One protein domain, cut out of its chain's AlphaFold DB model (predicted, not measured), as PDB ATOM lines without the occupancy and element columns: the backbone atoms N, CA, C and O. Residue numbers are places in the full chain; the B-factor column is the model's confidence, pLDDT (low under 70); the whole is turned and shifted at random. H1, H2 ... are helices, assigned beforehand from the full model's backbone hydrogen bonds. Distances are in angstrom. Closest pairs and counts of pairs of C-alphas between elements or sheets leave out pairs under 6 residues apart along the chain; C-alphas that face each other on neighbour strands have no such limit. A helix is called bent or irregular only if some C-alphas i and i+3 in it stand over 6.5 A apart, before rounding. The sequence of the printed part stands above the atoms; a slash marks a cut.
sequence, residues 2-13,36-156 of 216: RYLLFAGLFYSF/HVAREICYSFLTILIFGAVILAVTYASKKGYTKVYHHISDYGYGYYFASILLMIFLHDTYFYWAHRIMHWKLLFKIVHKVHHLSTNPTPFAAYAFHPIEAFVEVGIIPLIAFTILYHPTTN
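Overview. This is residues 2 to 13 and 36 to 156 of the 216 residues of the protein "Sterol desaturase" of Mucilaginibacter arboris (UniProt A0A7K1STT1). Two long helices, H2 and H3, run in broadly opposite directions without meeting, and the short helices H6 and H7, end to end, fill the space between them. At one end H4 turns off the end of H3 and crosses H6, and H1 packs on H5 outside H2; at the other end the long link of residues 64 to 76 joins H2 to H3. The printed part has 133 residues with eight named helices, H1 to H8 in order, and no named strand: the class is all helix. The whole is only just loose, close to compact: the radius of gyration of the C-alphas is 17.3 A, and the C-alphas span 51 by 35 by 25 A along their three main axes.

Along the chain. H1, residues 2 to 13, begins at C-alpha 2 (76.442, 35.887, 235.324) and measures 16.4 A. After the cut, H2, residues 36 to 63, measures 40.2 A from C-alpha 36 (70.483, 16.730, 228.051). H3, residues 77 to 103, measures 38.6 A. H4, residues 106 to 117, measures 13.3 A and is only just irregular: C-alphas 112 and 115 are 6.9 A apart. H5 is residues 124 to 128, H6 residues 132 to 139, H7 residues 141 to 148, and H8 residues 153 to 156, ending at C-alpha 156 (75.547, 37.109, 253.902).

Arrangement. H2 is the hub, touching H5, H6 and H7. Its residues 43 to 54 touch H6, running the same way at a steep tilt of 48 degrees, closest at the C-alphas of Thr 47 and Ala 135, 5.6 A. Its residues 54 to 58 touch H7 at a shallow tilt of 15 degrees, closest at Val 58 and Pro 143, C-alphas 6.1 A apart. H2 touches H5 closest at the C-alphas of Ser 44 and Tyr 128, 4.6 A; H5 touches H1 at Ala 7 and Pro 124, C-alphas 5.1 A apart. H3 and H7 only just touch, with 3 pairs of C-alphas within 8 A, closest His 92 and Ile 141, 6.4 A. H3 and H4 touch only at the corner; H4 touches H6, about perpendicular at 79 degrees, closest at the C-alphas of Val 112 and Glu 134, 5.9 A. H8 is close to H3 but not clearly touching, with the C-alphas of Ile 85 and Thr 155 7.1 A apart. Every O i to N i+4 pair is within hydrogen-bond range in H1, H2, H3, H6 and H7; H4 has 4 of 8, H5 0 of 1 and, for O i to N i+3, 0 of 2, and H8 is too short for an i+4 pair.

Size, cuts and confidence. The farthest C-alphas, of His 36 and Ser 74, are 51.2 A apart. Residues 14 to 35 are not printed; C-alphas 13 and 36 are 18.4 A apart across the cut. The link from H2 to H3 is long. Mean pLDDT of the printed part is 89.9, with residues 155 to 156 under 70.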
ATOM      1  N   ARG A   2      75.010  36.270 235.273       70.00
ATOM      2  CA  ARG A   2      76.442  35.887 235.324       70.00
ATOM      3  C   ARG A   2      76.728  34.392 235.352       70.00
ATOM      4  O   ARG A   2      77.666  33.972 234.696       70.00
ATOM      5  N   TYR A   3      75.922  33.605 236.064       78.25
ATOM      6  CA  TYR A   3      76.074  32.149 236.060       78.25
ATOM      7  C   TYR A   3      76.029  31.582 234.636       78.25
ATOM      8  O   TYR A   3      76.946  30.879 234.244       78.25
ATOM      9  N   LEU A   4      75.025  31.965 233.835       76.81
ATOM     10  CA  LEU A   4      74.907  31.498 232.451       76.81
ATOM     11  C   LEU A   4      76.092  31.938 231.585       76.81
ATOM     12  O   LEU A   4      76.520  31.179 230.725       76.81
ATOM     13  N   LEU A   5      76.652  33.127 231.840       80.62
ATOM     14  CA  LEU A   5      77.867  33.589 231.166       80.62
ATOM     15  C   LEU A   5      79.078  32.723 231.536       80.62
ATOM     16  O   LEU A   5      79.757  32.235 230.642       80.62
ATOM     17  N   PHE A   6      79.340  32.489 232.827       83.00
ATOM     18  CA  PHE A   6      80.475  31.663 233.254       83.00
ATOM     19  C   PHE A   6      80.306  30.200 232.839       83.00
ATOM     20  O   PHE A   6      81.202  29.641 232.217       83.00
ATOM     21  N   ALA A   7      79.146  29.598 233.100       81.31
ATOM     22  CA  ALA A   7      78.840  28.237 232.674       81.31
ATOM     23  C   ALA A   7      78.931  28.096 231.146       81.31
ATOM     24  O   ALA A   7      79.527  27.138 230.657       81.31
ATOM     25  N   GLY A   8      78.442  29.086 230.391       83.00
ATOM     26  CA  GLY A   8      78.559  29.135 228.935       83.00
ATOM     27  C   GLY A   8      79.998  29.279 228.441       83.00
ATOM     28  O   GLY A   8      80.372  28.607 227.481       83.00
ATOM     29  N   LEU A   9      80.827  30.089 229.106       87.06
ATOM     30  CA  LEU A   9      82.253  30.233 228.788       87.06
ATOM     31  C   LEU A   9      83.011  28.925 229.033       87.06
ATOM     32  O   LEU A   9      83.720  28.458 228.143       87.06
ATOM     33  N   PHE A  10      82.818  28.300 230.197       83.69
ATOM     34  CA  PHE A  10      83.421  27.004 230.519       83.69
ATOM     35  C   PHE A  10      82.944  25.909 229.561       83.69
ATOM     36  O   PHE A  10      83.759  25.130 229.065       83.69
ATOM     37  N   TYR A  11      81.648  25.880 229.236       83.06
ATOM     38  CA  TYR A  11      81.102  24.951 228.250       83.06
ATOM     39  C   TYR A  11      81.746  25.162 226.876       83.06
ATOM     40  O   TYR A  11      82.263  24.219 226.283       83.06
ATOM     41  N   SER A  12      81.804  26.402 226.393       81.31
ATOM     42  CA  SER A  12      82.401  26.722 225.092       81.31
ATOM     43  C   SER A  12      83.883  26.349 225.039       81.31
ATOM     44  O   SER A  12      84.333  25.726 224.078       81.31
ATOM     45  N   PHE A  13      84.640  26.651 226.096       83.69
ATOM     46  CA  PHE A  13      86.060  26.322 226.167       83.69
ATOM     47  C   PHE A  13      86.300  24.807 226.150       83.69
ATOM     48  O   PHE A  13      87.044  24.322 225.300       83.69
ATOM     49  N   HIS A  36      70.123  16.629 226.637       87.00
ATOM     50  CA  HIS A  36      70.483  16.730 228.051       87.00
ATOM     51  C   HIS A  36      71.029  18.115 228.394       87.00
ATOM     52  O   HIS A  36      70.598  18.690 229.389       87.00
ATOM     53  N   VAL A  37      71.866  18.693 227.528       89.25
ATOM     54  CA  VAL A  37      72.382  20.061 227.708       89.25
ATOM     55  C   VAL A  37      71.244  21.087 227.714       89.25
ATOM     56  O   VAL A  37      71.173  21.929 228.604       89.25
ATOM     57  N   ALA A  38      70.301  20.993 226.770       91.25
ATOM     58  CA  ALA A  38      69.147  21.892 226.712       91.25
ATOM     59  C   ALA A  38      68.271  21.794 227.972       91.25
ATOM     60  O   ALA A  38      67.833  22.812 228.511       91.25
ATOM     61  N   ARG A  39      68.055  20.573 228.478       92.94
ATOM     62  CA  ARG A  39      67.349  20.340 229.743       92.94
ATOM     63  C   ARG A  39      68.080  20.989 230.920       92.94
ATOM     64  O   ARG A  39      67.436  21.673 231.711       92.94
ATOM     65  N   GLU A  40      69.395  20.801 231.024       92.81
ATOM     66  CA  GLU A  40      70.215  21.402 232.085       92.81
ATOM     67  C   GLU A  40      70.139  22.930 232.072       92.81
ATOM     68  O   GLU A  40      69.949  23.539 233.124       92.81
ATOM     69  N   ILE A  41      70.206  23.551 230.890       92.62
ATOM     70  CA  ILE A  41      70.063  25.005 230.729       92.62
ATOM     71  C   ILE A  41      68.669  25.472 231.169       92.62
ATOM     72  O   ILE A  41      68.561  26.448 231.912       92.62
ATOM     73  N   CYS A  42      67.610  24.778 230.741       94.00
ATOM     74  CA  CYS A  42      66.229  25.139 231.064       94.00
ATOM     75  C   CYS A  42      65.962  25.085 232.577       94.00
ATOM     76  O   CYS A  42      65.514  26.073 233.162       94.00
ATOM     77  N   TYR A  43      66.308  23.971 233.232       95.00
ATOM     78  CA  TYR A  43      66.135  23.843 234.680       95.00
ATOM     79  C   TYR A  43      67.058  24.785 235.455       95.00
ATOM     80  O   TYR A  43      66.593  25.428 236.389       95.00
ATOM     81  N   SER A  44      68.313  24.974 235.027       93.00
ATOM     82  CA  SER A  44      69.199  25.997 235.602       93.00
ATOM     83  C   SER A  44      68.571  27.384 235.586       93.00
ATOM     84  O   SER A  44      68.608  28.102 236.585       93.00
ATOM     85  N   PHE A  45      68.000  27.783 234.450       93.19
ATOM     86  CA  PHE A  45      67.361  29.085 234.323       93.19
ATOM     87  C   PHE A  45      66.173  29.219 235.280       93.19
ATOM     88  O   PHE A  45      66.068  30.223 235.986       93.19
ATOM     89  N   LEU A  46      65.328  28.190 235.366       94.88
ATOM     90  CA  LEU A  46      64.179  28.162 236.267       94.88
ATOM     91  C   LEU A  46      64.591  28.217 237.746       94.88
ATOM     92  O   LEU A  46      64.047  29.027 238.496       94.88
ATOM     93  N   THR A  47      65.596  27.440 238.154       94.81
ATOM     94  CA  THR A  47      66.179  27.479 239.504       94.81
ATOM     95  C   THR A  47      66.649  28.882 239.865       94.81
ATOM     96  O   THR A  47      66.341  29.384 240.941       94.81
ATOM     97  N   ILE A  48      67.347  29.564 238.953       92.50
ATOM     98  CA  ILE A  48      67.849  30.924 239.190       92.50
ATOM     99  C   ILE A  48      66.702  31.919 239.387       92.50
ATOM    100  O   ILE A  48      66.822  32.820 240.220       92.50
ATOM    101  N   LEU A  49      65.597  31.772 238.650       94.69
ATOM    102  CA  LEU A  49      64.407  32.603 238.846       94.69
ATOM    103  C   LEU A  49      63.771  32.356 240.219       94.69
ATOM    104  O   LEU A  49      63.466  33.317 240.923       94.69
ATOM    105  N   ILE A  50      63.630  31.089 240.623       96.00
ATOM    106  CA  ILE A  50      63.093  30.706 241.936       96.00
ATOM    107  C   ILE A  50      63.979  31.262 243.055       96.00
ATOM    108  O   ILE A  50      63.485  31.935 243.962       96.00
ATOM    109  N   PHE A  51      65.294  31.057 242.964       94.44
ATOM    110  CA  PHE A  51      66.246  31.549 243.959       94.44
ATOM    111  C   PHE A  51      66.197  33.068 244.052       94.44
ATOM    112  O   PHE A  51      66.116  33.622 245.147       94.44
ATOM    113  N   GLY A  52      66.201  33.749 242.903       92.25
ATOM    114  CA  GLY A  52      66.101  35.202 242.834       92.25
ATOM    115  C   GLY A  52      64.831  35.729 243.500       92.25
ATOM    116  O   GLY A  52      64.909  36.682 244.275       92.25
ATOM    117  N   ALA A  53      63.684  35.090 243.258       95.88
ATOM    118  CA  ALA A  53      62.413  35.470 243.867       95.88
ATOM    119  C   ALA A  53      62.424  35.294 245.395       95.88
ATOM    120  O   ALA A  53      62.042  36.215 246.119       95.88
ATOM    121  N   VAL A  54      62.914  34.156 245.898       95.00
ATOM    122  CA  VAL A  54      62.987  33.890 247.345       95.00
ATOM    123  C   VAL A  54      63.959  34.846 248.035       95.00
ATOM    124  O   VAL A  54      63.612  35.455 249.046       95.00
ATOM    125  N   ILE A  55      65.152  35.048 247.471       91.25
ATOM    126  CA  ILE A  55      66.149  35.979 248.021       91.25
ATOM    127  C   ILE A  55      65.596  37.409 248.051       91.25
ATOM    128  O   ILE A  55      65.789  38.126 249.038       91.25
ATOM    129  N   LEU A  56      64.878  37.831 247.004       92.00
ATOM    130  CA  LEU A  56      64.231  39.140 246.961       92.00
ATOM    131  C   LEU A  56      63.165  39.273 248.056       92.00
ATOM    132  O   LEU A  56      63.152  40.284 248.761       92.00
ATOM    133  N   ALA A  57      62.320  38.257 248.239       94.94
ATOM    134  CA  ALA A  57      61.290  38.238 249.275       94.94
ATOM    135  C   ALA A  57      61.894  38.324 250.687       94.94
ATOM    136  O   ALA A  57      61.470  39.158 251.490       94.94
ATOM    137  N   VAL A  58      62.938  37.539 250.975       92.38
ATOM    138  CA  VAL A  58      63.648  37.585 252.266       92.38
ATOM    139  C   VAL A  58      64.319  38.941 252.474       92.38
ATOM    140  O   VAL A  58      64.236  39.516 253.558       92.38
ATOM    141  N   THR A  59      64.933  39.510 251.434       87.69
ATOM    142  CA  THR A  59      65.553  40.841 251.513       87.69
ATOM    143  C   THR A  59      64.513  41.931 251.777       87.69
ATOM    144  O   THR A  59      64.766  42.852 252.555       87.69
ATOM    145  N   TYR A  60      63.339  41.839 251.151       91.44
ATOM    146  CA  TYR A  60      62.224  42.749 251.397       91.44
ATOM    147  C   TYR A  60      61.719  42.637 252.841       91.44
ATOM    148  O   TYR A  60      61.601  43.654 253.526       91.44
ATOM    149  N   ALA A  61      61.503  41.414 253.331       93.31
ATOM    150  CA  ALA A  61      61.107  41.159 254.714       93.31
ATOM    151  C   ALA A  61      62.150  41.685 255.713       93.31
ATOM    152  O   ALA A  61      61.798  42.307 256.714       93.31
ATOM    153  N   SER A  62      63.436  41.513 255.402       89.44
ATOM    154  CA  SER A  62      64.540  42.018 256.214       89.44
ATOM    155  C   SER A  62      64.544  43.542 256.301       89.44
ATOM    156  O   SER A  62      64.619  44.094 257.395       89.44
ATOM    157  N   LYS A  63      64.335  44.238 255.176       87.94
ATOM    158  CA  LYS A  63      64.197  45.706 255.158       87.94
ATOM    159  C   LYS A  63      62.991  46.215 255.954       87.94
ATOM    160  O   LYS A  63      63.015  47.352 256.410       87.94
ATOM    161  N   LYS A  64      61.941  45.404 256.101       93.12
ATOM    162  CA  LYS A  64      60.769  45.708 256.939       93.12
ATOM    163  C   LYS A  64      60.969  45.351 258.416       93.12
ATOM    164  O   LYS A  64      60.084  45.634 259.213       93.12
ATOM    165  N   GLY A  65      62.107  44.757 258.780       90.06
ATOM    166  CA  GLY A  65      62.408  44.350 260.152       90.06
ATOM    167  C   GLY A  65      61.768  43.025 260.574       90.06
ATOM    168  O   GLY A  65      61.752  42.721 261.760       90.06
ATOM    169  N   TYR A  66      61.248  42.218 259.640       92.25
ATOM    170  CA  TYR A  66      60.621  40.928 259.967       92.25
ATOM    171  C   TYR A  66      61.625  39.787 260.191       92.25
ATOM    172  O   TYR A  66      61.260  38.742 260.721       92.25
ATOM    173  N   THR A  67      62.882  39.953 259.769       93.19
ATOM    174  CA  THR A  67      63.942  38.946 259.949       93.19
ATOM    175  C   THR A  67      64.772  39.230 261.193       93.19
ATOM    176  O   THR A  67      64.931  40.385 261.584       93.19
ATOM    177  N   LYS A  68      65.418  38.201 261.738       89.62
ATOM    178  CA  LYS A  68      66.354  38.331 262.854       89.62
ATOM    179  C   LYS A  68      67.731  38.769 262.356       89.62
ATOM    180  O   LYS A  68      68.640  37.960 262.198       89.62
ATOM    181  N   VAL A  69      67.886  40.065 262.122       89.62
ATOM    182  CA  VAL A  69      69.156  40.666 261.708       89.62
ATOM    183  C   VAL A  69      69.604  41.701 262.733       89.62
ATOM    184  O   VAL A  69      68.790  42.472 263.236       89.62
ATOM    185  N   TYR A  70      70.894  41.711 263.054       87.44
ATOM    186  CA  TYR A  70      71.498  42.737 263.902       87.44
ATOM    187  C   TYR A  70      72.668  43.393 263.175       87.44
ATOM    188  O   TYR A  70      73.348  42.757 262.374       87.44
ATOM    189  N   HIS A  71      72.880  44.678 263.431       84.12
ATOM    190  CA  HIS A  71      73.748  45.519 262.606       84.12
ATOM    191  C   HIS A  71      75.088  45.860 263.263       84.12
ATOM    192  O   HIS A  71      76.021  46.255 262.574       84.12
ATOM    193  N   HIS A  72      75.215  45.647 264.576       85.44
ATOM    194  CA  HIS A  72      76.448  45.922 265.307       85.44
ATOM    195  C   HIS A  72      76.952  44.672 265.993       85.44
ATOM    196  O   HIS A  72      76.272  44.105 266.846       85.44
ATOM    197  N   ILE A  73      78.193  44.278 265.706       86.31
ATOM    198  CA  ILE A  73      78.838  43.170 266.426       86.31
ATOM    199  C   ILE A  73      78.886  43.452 267.936       86.31
ATOM    200  O   ILE A  73      78.742  42.530 268.730       86.31
ATOM    201  N   SER A  74      78.996  44.719 268.343       88.00
ATOM    202  CA  SER A  74      78.992  45.138 269.750       88.00
ATOM    203  C   SER A  74      77.680  44.861 270.499       88.00
ATOM    204  O   SER A  74      77.697  44.864 271.727       88.00
ATOM    205  N   ASP A  75      76.568  44.574 269.812       89.25
ATOM    206  CA  ASP A  75      75.291  44.262 270.469       89.25
ATOM    207  C   ASP A  75      75.298  42.908 271.180       89.25
ATOM    208  O   ASP A  75      74.652  42.759 272.216       89.25
ATOM    209  N   TYR A  76      76.049  41.945 270.640       91.12
ATOM    210  CA  TYR A  76      76.137  40.569 271.149       91.12
ATOM    211  C   TYR A  76      77.586  40.096 271.363       91.12
ATOM    212  O   TYR A  76      77.824  39.016 271.903       91.12
ATOM    213  N   GLY A  77      78.567  40.906 270.962       91.94
ATOM    214  CA  GLY A  77      79.994  40.617 271.041       91.94
ATOM    215  C   GLY A  77      80.509  39.706 269.921       91.94
ATOM    216  O   GLY A  77      79.766  38.996 269.239       91.94
ATOM    217  N   TYR A  78      81.834  39.691 269.756       88.88
ATOM    218  CA  TYR A  78      82.513  38.844 268.768       88.88
ATOM    219  C   TYR A  78      82.314  37.343 269.030       88.88
ATOM    220  O   TYR A  78      82.236  36.569 268.080       88.88
ATOM    221  N   GLY A  79      82.177  36.927 270.296       92.81
ATOM    222  CA  GLY A  79      81.914  35.528 270.649       92.81
ATOM    223  C   GLY A  79      80.606  35.014 270.042       92.81
ATOM    224  O   GLY A  79      80.604  33.984 269.371       92.81
ATOM    225  N   TYR A  80      79.515  35.774 270.189       92.62
ATOM    226  CA  TYR A  80      78.240  35.436 269.556       92.62
ATOM    227  C   TYR A  80      78.324  35.492 268.030       92.62
ATOM    228  O   TYR A  80      77.816  34.598 267.363       92.62
ATOM    229  N   TYR A  81      79.000  36.500 267.468       88.44
ATOM    230  CA  TYR A  81      79.195  36.610 266.020       88.44
ATOM    231  C   TYR A  81      79.807  35.331 265.423       88.44
ATOM    232  O   TYR A  81      79.216  34.739 264.519       88.44
ATOM    233  N   PHE A  82      80.924  34.839 265.968       88.50
ATOM    234  CA  PHE A  82      81.540  33.598 265.486       88.50
ATOM    235  C   PHE A  82      80.688  32.359 265.782       88.50
ATOM    236  O   PHE A  82      80.551  31.497 264.912       88.50
ATOM    237  N   ALA A  83      80.061  32.283 266.959       91.50
ATOM    238  CA  ALA A  83      79.161  31.182 267.295       91.50
ATOM    239  C   ALA A  83      77.958  31.107 266.337       91.50
ATOM    240  O   ALA A  83      77.594  30.020 265.895       91.50
ATOM    241  N   SER A  84      77.379  32.250 265.957       90.75
ATOM    242  CA  SER A  84      76.266  32.324 265.004       90.75
ATOM    243  C   SER A  84      76.667  31.846 263.605       90.75
ATOM    244  O   SER A  84      75.889  31.141 262.971       90.75
ATOM    245  N   ILE A  85      77.896  32.132 263.150       87.88
ATOM    246  CA  ILE A  85      78.429  31.608 261.883       87.88
ATOM    247  C   ILE A  85      78.533  30.082 261.934       87.88
ATOM    248  O   ILE A  85      78.064  29.404 261.022       87.88
ATOM    249  N   LEU A  86      79.115  29.533 263.003       89.50
ATOM    250  CA  LEU A  86      79.233  28.083 263.173       89.50
ATOM    251  C   LEU A  86      77.857  27.416 263.233       89.50
ATOM    252  O   LEU A  86      77.644  26.387 262.596       89.50
ATOM    253  N   LEU A  87      76.905  28.037 263.933       92.44
ATOM    254  CA  LEU A  87      75.529  27.564 264.004       92.44
ATOM    255  C   LEU A  87      74.840  27.601 262.635       92.44
ATOM    256  O   LEU A  87      74.131  26.660 262.294       92.44
ATOM    257  N   MET A  88      75.057  28.649 261.835       90.31
ATOM    258  CA  MET A  88      74.537  28.736 260.466       90.31
ATOM    259  C   MET A  88      75.117  27.640 259.571       90.31
ATOM    260  O   MET A  88      74.359  27.021 258.831       90.31
ATOM    261  N   ILE A  89      76.428  27.380 259.645       88.50
ATOM    262  CA  ILE A  89      77.083  26.300 258.889       88.50
ATOM    263  C   ILE A  89      76.501  24.947 259.298       88.50
ATOM    264  O   ILE A  89      76.090  24.174 258.438       88.50
ATOM    265  N   PHE A  90      76.410  24.687 260.604       90.81
ATOM    266  CA  PHE A  90      75.850  23.446 261.130       90.81
ATOM    267  C   PHE A  90      74.384  23.256 260.721       90.81
ATOM    268  O   PHE A  90      73.999  22.168 260.290       90.81
ATOM    269  N   LEU A  91      73.566  24.310 260.815       93.12
ATOM    270  CA  LEU A  91      72.164  24.272 260.406       93.12
ATOM    271  C   LEU A  91      72.028  24.028 258.901       93.12
ATOM    272  O   LEU A  91      71.203  23.215 258.502       93.12
ATOM    273  N   HIS A  92      72.829  24.711 258.082       91.00
ATOM    274  CA  HIS A  92      72.852  24.543 256.630       91.00
ATOM    275  C   HIS A  92      73.219  23.108 256.243       91.00
ATOM    276  O   HIS A  92      72.460  22.475 255.515       91.00
ATOM    277  N   ASP A  93      74.309  22.566 256.789       88.94
ATOM    278  CA  ASP A  93      74.753  21.195 256.516       88.94
ATOM    279  C   ASP A  93      73.716  20.156 256.970       88.94
ATOM    280  O   ASP A  93      73.318  19.281 256.201       88.94
ATOM    281  N   THR A  94      73.176  20.323 258.182       92.44
ATOM    282  CA  THR A  94      72.122  19.448 258.716       92.44
ATOM    283  C   THR A  94      70.871  19.493 257.841       92.44
ATOM    284  O   THR A  94      70.328  18.449 257.475       92.44
ATOM    285  N   TYR A  95      70.411  20.694 257.486       95.56
ATOM    286  CA  TYR A  95      69.261  20.896 256.609       95.56
ATOM    287  C   TYR A  95      69.464  20.184 255.274       95.56
ATOM    288  O   TYR A  95      68.612  19.394 254.863       95.56
ATOM    289  N   PHE A  96      70.615  20.412 254.640       91.69
ATOM    290  CA  PHE A  96      70.933  19.834 253.345       91.69
ATOM    291  C   PHE A  96      71.028  18.320 253.378       91.69
ATOM    292  O   PHE A  96      70.425  17.659 252.532       91.69
ATOM    293  N   TYR A  97      71.711  17.760 254.374       92.06
ATOM    294  CA  TYR A  97      71.824  16.318 254.546       92.06
ATOM    295  C   TYR A  97      70.446  15.648 254.615       92.06
ATOM    296  O   TYR A  97      70.166  14.704 253.870       92.06
ATOM    297  N   TRP A  98      69.565  16.143 255.487       95.12
ATOM    298  CA  TRP A  98      68.248  15.541 255.676       95.12
ATOM    299  C   TRP A  98      67.321  15.786 254.492       95.12
ATOM    300  O   TRP A  98      66.660  14.844 254.050       95.12
ATOM    301  N   ALA A  99      67.299  16.999 253.940       94.06
ATOM    302  CA  ALA A  99      66.512  17.318 252.753       94.06
ATOM    303  C   ALA A  99      66.896  16.406 251.580       94.06
ATOM    304  O   ALA A  99      66.034  15.760 250.982       94.06
ATOM    305  N   HIS A 100      68.195  16.269 251.317       91.06
ATOM    306  CA  HIS A 100      68.719  15.404 250.268       91.06
ATOM    307  C   HIS A 100      68.386  13.926 250.527       91.06
ATOM    308  O   HIS A 100      67.871  13.235 249.645       91.06
ATOM    309  N   ARG A 101      68.582  13.440 251.761       89.81
ATOM    310  CA  ARG A 101      68.243  12.061 252.143       89.81
ATOM    311  C   ARG A 101      66.758  11.750 251.946       89.81
ATOM    312  O   ARG A 101      66.421  10.679 251.445       89.81
ATOM    313  N   ILE A 102      65.874  12.676 252.314       93.31
ATOM    314  CA  ILE A 102      64.422  12.552 252.126       93.31
ATOM    315  C   ILE A 102      64.075  12.539 250.634       93.31
ATOM    316  O   ILE A 102      63.297  11.694 250.191       93.31
ATOM    317  N   MET A 103      64.688  13.417 249.837       92.69
ATOM    318  CA  MET A 103      64.490  13.458 248.386       92.69
ATOM    319  C   MET A 103      64.944  12.175 247.678       92.69
ATOM    320  O   MET A 103      64.396  11.830 246.633       92.69
ATOM    321  N   HIS A 104      65.864  11.409 248.265       93.44
ATOM    322  CA  HIS A 104      66.245  10.082 247.780       93.44
ATOM    323  C   HIS A 104      65.264   8.955 248.132       93.44
ATOM    324  O   HIS A 104      65.412   7.829 247.646       93.44
ATOM    325  N   TRP A 105      64.228   9.220 248.927       93.94
ATOM    326  CA  TRP A 105      63.186   8.231 249.170       93.94
ATOM    327  C   TRP A 105      62.398   7.949 247.881       93.94
ATOM    328  O   TRP A 105      62.045   8.864 247.147       93.94
ATOM    329  N   LYS A 106      62.098   6.672 247.598       92.69
ATOM    330  CA  LYS A 106      61.587   6.157 246.307       92.69
ATOM    331  C   LYS A 106      60.510   7.012 245.625       92.69
ATOM    332  O   LYS A 106      60.530   7.124 244.400       92.69
ATOM    333  N   LEU A 107      59.553   7.550 246.384       94.38
ATOM    334  CA  LEU A 107      58.477   8.382 245.840       94.38
ATOM    335  C   LEU A 107      58.993   9.772 245.454       94.38
ATOM    336  O   LEU A 107      58.871  10.172 244.298       94.38
ATOM    337  N   LEU A 108      59.616  10.470 246.404       89.88
ATOM    338  CA  LEU A 108      60.162  11.809 246.190       89.88
ATOM    339  C   LEU A 108      61.258  11.801 245.129       89.88
ATOM    340  O   LEU A 108      61.265  12.672 244.267       89.88
ATOM    341  N   PHE A 109      62.089  10.762 245.087       93.56
ATOM    342  CA  PHE A 109      63.120  10.630 244.069       93.56
ATOM    343  C   PHE A 109      62.523  10.707 242.667       93.56
ATOM    344  O   PHE A 109      62.975  11.494 241.844       93.56
ATOM    345  N   LYS A 110      61.462   9.940 242.392       91.94
ATOM    346  CA  LYS A 110      60.828   9.912 241.066       91.94
ATOM    347  C   LYS A 110      60.202  11.251 240.677       91.94
ATOM    348  O   LYS A 110      60.173  11.552 239.486       91.94
ATOM    349  N   ILE A 111      59.696  12.001 241.655       92.31
ATOM    350  CA  ILE A 111      58.934  13.235 241.437       92.31
ATOM    351  C   ILE A 111      59.859  14.450 241.362       92.31
ATOM    352  O   ILE A 111      59.741  15.242 240.434       92.31
ATOM    353  N   VAL A 112      60.766  14.606 242.331       92.75
ATOM    354  CA  VAL A 112      61.538  15.843 242.515       92.75
ATOM    355  C   VAL A 112      63.020  15.671 242.209       92.75
ATOM    356  O   VAL A 112      63.587  16.515 241.537       92.75
ATOM    357  N   HIS A 113      63.653  14.570 242.611       94.38
ATOM    358  CA  HIS A 113      65.121  14.482 242.560       94.38
ATOM    359  C   HIS A 113      65.664  13.806 241.292       94.38
ATOM    360  O   HIS A 113      66.833  13.946 240.935       94.38
ATOM    361  N   LYS A 114      64.817  13.074 240.558       91.88
ATOM    362  CA  LYS A 114      65.213  12.336 239.354       91.88
ATOM    363  C   LYS A 114      65.837  13.261 238.317       91.88
ATOM    364  O   LYS A 114      66.814  12.863 237.699       91.88
ATOM    365  N   VAL A 115      65.282  14.460 238.117       90.62
ATOM    366  CA  VAL A 115      65.764  15.422 237.111       90.62
ATOM    367  C   VAL A 115      67.237  15.753 237.330       90.62
ATOM    368  O   VAL A 115      68.008  15.649 236.377       90.62
ATOM    369  N   HIS A 116      67.617  16.049 238.573       90.00
ATOM    370  CA  HIS A 116      68.998  16.318 238.961       90.00
ATOM    371  C   HIS A 116      69.924  15.131 238.638       90.00
ATOM    372  O   HIS A 116      70.969  15.292 238.011       90.00
ATOM    373  N   HIS A 117      69.483  13.905 238.937       89.81
ATOM    374  CA  HIS A 117      70.249  12.680 238.659       89.81
ATOM    375  C   HIS A 117      70.274  12.248 237.183       89.81
ATOM    376  O   HIS A 117      71.061  11.377 236.810       89.81
ATOM    377  N   LEU A 118      69.455  12.836 236.302       87.56
ATOM    378  CA  LEU A 118      69.522  12.533 234.864       87.56
ATOM    379  C   LEU A 118      70.794  13.098 234.206       87.56
ATOM    380  O   LEU A 118      71.143  12.672 233.100       87.56
ATOM    381  N   SER A 119      71.490  14.027 234.862       82.69
ATOM    382  CA  SER A 119      72.767  14.600 234.423       82.69
ATOM    383  C   SER A 119      73.946  13.686 234.753       82.69
ATOM    384  O   SER A 119      74.897  14.060 235.427       82.69
ATOM    385  N   THR A 120      73.892  12.459 234.234       78.62
ATOM    386  CA  THR A 120      74.944  11.449 234.443       78.62
ATOM    387  C   THR A 120      76.287  11.849 233.826       78.62
ATOM    388  O   THR A 120      77.317  11.411 234.318       78.62
ATOM    389  N   ASN A 121      76.292  12.691 232.786       82.12
ATOM    390  CA  ASN A 121      77.485  13.317 232.211       82.12
ATOM    391  C   ASN A 121      77.347  14.848 232.315       82.12
ATOM    392  O   ASN A 121      76.966  15.484 231.328       82.12
ATOM    393  N   PRO A 122      77.536  15.419 233.516       82.19
ATOM    394  CA  PRO A 122      77.107  16.778 233.811       82.19
ATOM    395  C   PRO A 122      77.928  17.811 233.037       82.19
ATOM    396  O   PRO A 122      79.161  17.762 233.007       82.19
ATOM    397  N   THR A 123      77.247  18.788 232.438       87.56
ATOM    398  CA  THR A 123      77.902  20.011 231.956       87.56
ATOM    399  C   THR A 123      78.012  21.040 233.089       87.56
ATOM    400  O   THR A 123      77.417  20.842 234.151       87.56
ATOM    401  N   PRO A 124      78.696  22.187 232.895       86.94
ATOM    402  CA  PRO A 124      78.655  23.282 233.866       86.94
ATOM    403  C   PRO A 124      77.234  23.751 234.222       86.94
ATOM    404  O   PRO A 124      77.039  24.314 235.295       86.94
ATOM    405  N   PHE A 125      76.242  23.508 233.355       88.62
ATOM    406  CA  PHE A 125      74.841  23.837 233.617       88.62
ATOM    407  C   PHE A 125      74.134  22.832 234.539       88.62
ATOM    408  O   PHE A 125      73.082  23.150 235.086       88.62
ATOM    409  N   ALA A 126      74.681  21.635 234.747       87.44
ATOM    410  CA  ALA A 126      74.063  20.630 235.610       87.44
ATOM    411  C   ALA A 126      73.998  21.073 237.084       87.44
ATOM    412  O   ALA A 126      73.108  20.639 237.809       87.44
ATOM    413  N   ALA A 127      74.894  21.973 237.509       87.06
ATOM    414  CA  ALA A 127      75.031  22.407 238.901       87.06
ATOM    415  C   ALA A 127      73.753  23.024 239.502       87.06
ATOM    416  O   ALA A 127      73.523  22.871 240.694       87.06
ATOM    417  N   TYR A 128      72.921  23.690 238.692       90.25
ATOM    418  CA  TYR A 128      71.625  24.243 239.125       90.25
ATOM    419  C   TYR A 128      70.432  23.642 238.368       90.25
ATOM    420  O   TYR A 128      69.329  24.194 238.396       90.25
ATOM    421  N   ALA A 129      70.623  22.516 237.677       93.12
ATOM    422  CA  ALA A 129      69.570  21.843 236.920       93.12
ATOM    423  C   ALA A 129      68.643  21.013 237.832       93.12
ATOM    424  O   ALA A 129      68.543  19.795 237.699       93.12
ATOM    425  N   PHE A 130      67.969  21.689 238.761       95.19
ATOM    426  CA  PHE A 130      67.057  21.092 239.734       95.19
ATOM    427  C   PHE A 130      65.612  21.100 239.249       95.19
ATOM    428  O   PHE A 130      65.188  21.973 238.488       95.19
ATOM    429  N   HIS A 131      64.815  20.163 239.754       96.31
ATOM    430  CA  HIS A 131      63.364  20.289 239.646       96.31
ATOM    431  C   HIS A 131      62.878  21.524 240.442       96.31
ATOM    432  O   HIS A 131      63.453  21.828 241.483       96.31
ATOM    433  N   PRO A 132      61.793  22.224 240.055       96.38
ATOM    434  CA  PRO A 132      61.337  23.426 240.769       96.38
ATOM    435  C   PRO A 132      61.118  23.234 242.272       96.38
ATOM    436  O   PRO A 132      61.491  24.087 243.067       96.38
ATOM    437  N   ILE A 133      60.543  22.095 242.670       96.25
ATOM    438  CA  ILE A 133      60.335  21.764 244.089       96.25
ATOM    439  C   ILE A 133      61.673  21.573 244.813       96.25
ATOM    440  O   ILE A 133      61.839  22.055 245.926       96.25
ATOM    441  N   GLU A 134      62.635  20.912 244.171       95.38
ATOM    442  CA  GLU A 134      63.989  20.752 244.705       95.38
ATOM    443  C   GLU A 134      64.685  22.111 244.835       95.38
ATOM    444  O   GLU A 134      65.269  22.384 245.873       95.38
ATOM    445  N   ALA A 135      64.515  23.017 243.867       96.25
ATOM    446  CA  ALA A 135      65.011  24.386 243.970       96.25
ATOM    447  C   ALA A 135      64.400  25.145 245.166       96.25
ATOM    448  O   ALA A 135      65.114  25.856 245.869       96.25
ATOM    449  N   PHE A 136      63.099  24.991 245.442       97.19
ATOM    450  CA  PHE A 136      62.478  25.585 246.635       97.19
ATOM    451  C   PHE A 136      63.038  25.021 247.940       97.19
ATOM    452  O   PHE A 136      63.225  25.775 248.893       97.19
ATOM    453  N   VAL A 137      63.297  23.714 247.983       96.50
ATOM    454  CA  VAL A 137      63.927  23.066 249.135       96.50
ATOM    455  C   VAL A 137      65.360  23.582 249.294       96.50
ATOM    456  O   VAL A 137      65.695  24.110 250.342       96.50
ATOM    457  N   GLU A 138      66.173  23.572 248.244       94.69
ATOM    458  CA  GLU A 138      67.553  24.074 248.266       94.69
ATOM    459  C   GLU A 138      67.636  25.520 248.795       94.69
ATOM    460  O   GLU A 138      68.341  25.811 249.760       94.69
ATOM    461  N   VAL A 139      66.850  26.446 248.236       95.94
ATOM    462  CA  VAL A 139      66.868  27.852 248.683       95.94
ATOM    463  C   VAL A 139      66.176  28.065 250.035       95.94
ATOM    464  O   VAL A 139      66.348  29.118 250.654       95.94
ATOM    465  N   GLY A 140      65.412  27.085 250.522       96.12
ATOM    466  CA  GLY A 140      64.635  27.152 251.759       96.12
ATOM    467  C   GLY A 140      65.479  27.391 253.013       96.12
ATOM    468  O   GLY A 140      64.975  27.946 253.993       96.12
ATOM    469  N   ILE A 141      66.777  27.081 252.974       94.81
ATOM    470  CA  ILE A 141      67.683  27.405 254.078       94.81
ATOM    471  C   ILE A 141      67.798  28.918 254.326       94.81
ATOM    472  O   ILE A 141      67.930  29.344 255.472       94.81
ATOM    473  N   ILE A 142      67.720  29.749 253.283       92.50
ATOM    474  CA  ILE A 142      67.901  31.203 253.396       92.50
ATOM    475  C   ILE A 142      66.822  31.829 254.293       92.50
ATOM    476  O   ILE A 142      67.188  32.479 255.276       92.50
ATOM    477  N   PRO A 143      65.509  31.655 254.024       94.69
ATOM    478  CA  PRO A 143      64.483  32.128 254.944       94.69
ATOM    479  C   PRO A 143      64.580  31.427 256.302       94.69
ATOM    480  O   PRO A 143      64.440  32.101 257.321       94.69
ATOM    481  N   LEU A 144      64.875  30.122 256.354       94.94
ATOM    482  CA  LEU A 144      65.003  29.411 257.628       94.94
ATOM    483  C   LEU A 144      66.034  30.089 258.539       94.94
ATOM    484  O   LEU A 144      65.694  30.458 259.660       94.94
ATOM    485  N   ILE A 145      67.251  30.339 258.048       93.75
ATOM    486  CA  ILE A 145      68.280  31.080 258.786       93.75
ATOM    487  C   ILE A 145      67.777  32.485 259.121       93.75
ATOM    488  O   ILE A 145      67.836  32.885 260.282       93.75
ATOM    489  N   ALA A 146      67.241  33.211 258.135       92.06
ATOM    490  CA  ALA A 146      66.885  34.615 258.301       92.06
ATOM    491  C   ALA A 146      65.812  34.872 259.372       92.06
ATOM    492  O   ALA A 146      65.811  35.932 260.004       92.06
ATOM    493  N   PHE A 147      64.893  33.929 259.579       94.25
ATOM    494  CA  PHE A 147      63.814  34.054 260.561       94.25
ATOM    495  C   PHE A 147      64.113  33.353 261.896       94.25
ATOM    496  O   PHE A 147      63.468  33.667 262.899       94.25
ATOM    497  N   THR A 148      65.090  32.442 261.962       93.50
ATOM    498  CA  THR A 148      65.358  31.657 263.183       93.50
ATOM    499  C   THR A 148      66.614  32.090 263.927       93.50
ATOM    500  O   THR A 148      66.535  32.291 265.146       93.50
ATOM    501  N   ILE A 149      67.725  32.294 263.217       92.00
ATOM    502  CA  ILE A 149      69.026  32.659 263.781       92.00
ATOM    503  C   ILE A 149      69.179  34.172 263.711       92.00
ATOM    504  O   ILE A 149      68.917  34.783 262.681       92.00
ATOM    505  N   LEU A 150      69.626  34.780 264.807       90.88
ATOM    506  CA  LEU A 150      70.023  36.177 264.789       90.88
ATOM    507  C   LEU A 150      71.406  36.278 264.134       90.88
ATOM    508  O   LEU A 150      72.403  35.856 264.713       90.88
ATOM    509  N   TYR A 151      71.454  36.790 262.907       86.88
ATOM    510  CA  TYR A 151      72.675  36.825 262.101       86.88
ATOM    511  C   TYR A 151      73.077  38.259 261.751       86.88
ATOM    512  O   TYR A 151      72.249  39.173 261.692       86.88
ATOM    513  N   HIS A 152      74.372  38.455 261.515       86.44
ATOM    514  CA  HIS A 152      74.914  39.743 261.102       86.44
ATOM    515  C   HIS A 152      74.965  39.830 259.567       86.44
ATOM    516  O   HIS A 152      75.447  38.894 258.938       86.44
ATOM    517  N   PRO A 153      74.566  40.938 258.915       79.31
ATOM    518  CA  PRO A 153      74.536  41.048 257.454       79.31
ATOM    519  C   PRO A 153      75.853  40.711 256.751       79.31
ATOM    520  O   PRO A 153      75.828  40.240 255.615       79.31
ATOM    521  N   THR A 154      77.000  40.940 257.403       72.69
ATOM    522  CA  THR A 154      78.325  40.612 256.841       72.69
ATOM    523  C   THR A 154      78.504  39.126 256.562       72.69
ATOM    524  O   THR A 154      79.261  38.794 255.658       72.69
ATOM    525  N   THR A 155      77.780  38.245 257.260       66.38
ATOM    526  CA  THR A 155      77.798  36.792 257.021       66.38
ATOM    527  C   THR A 155      76.999  36.376 255.785       66.38
ATOM    528  O   THR A 155      76.932  35.197 255.474       66.38
ATOM    529  N   ASN A 156      76.361  37.331 255.099       62.25
ATOM    530  CA  ASN A 156      75.547  37.109 253.902       62.25
ATOM    531  C   ASN A 156      75.900  38.094 252.768       62.25
ATOM    532  O   ASN A 156      75.183  38.198 251.767       62.25
TER     533      ASN A 156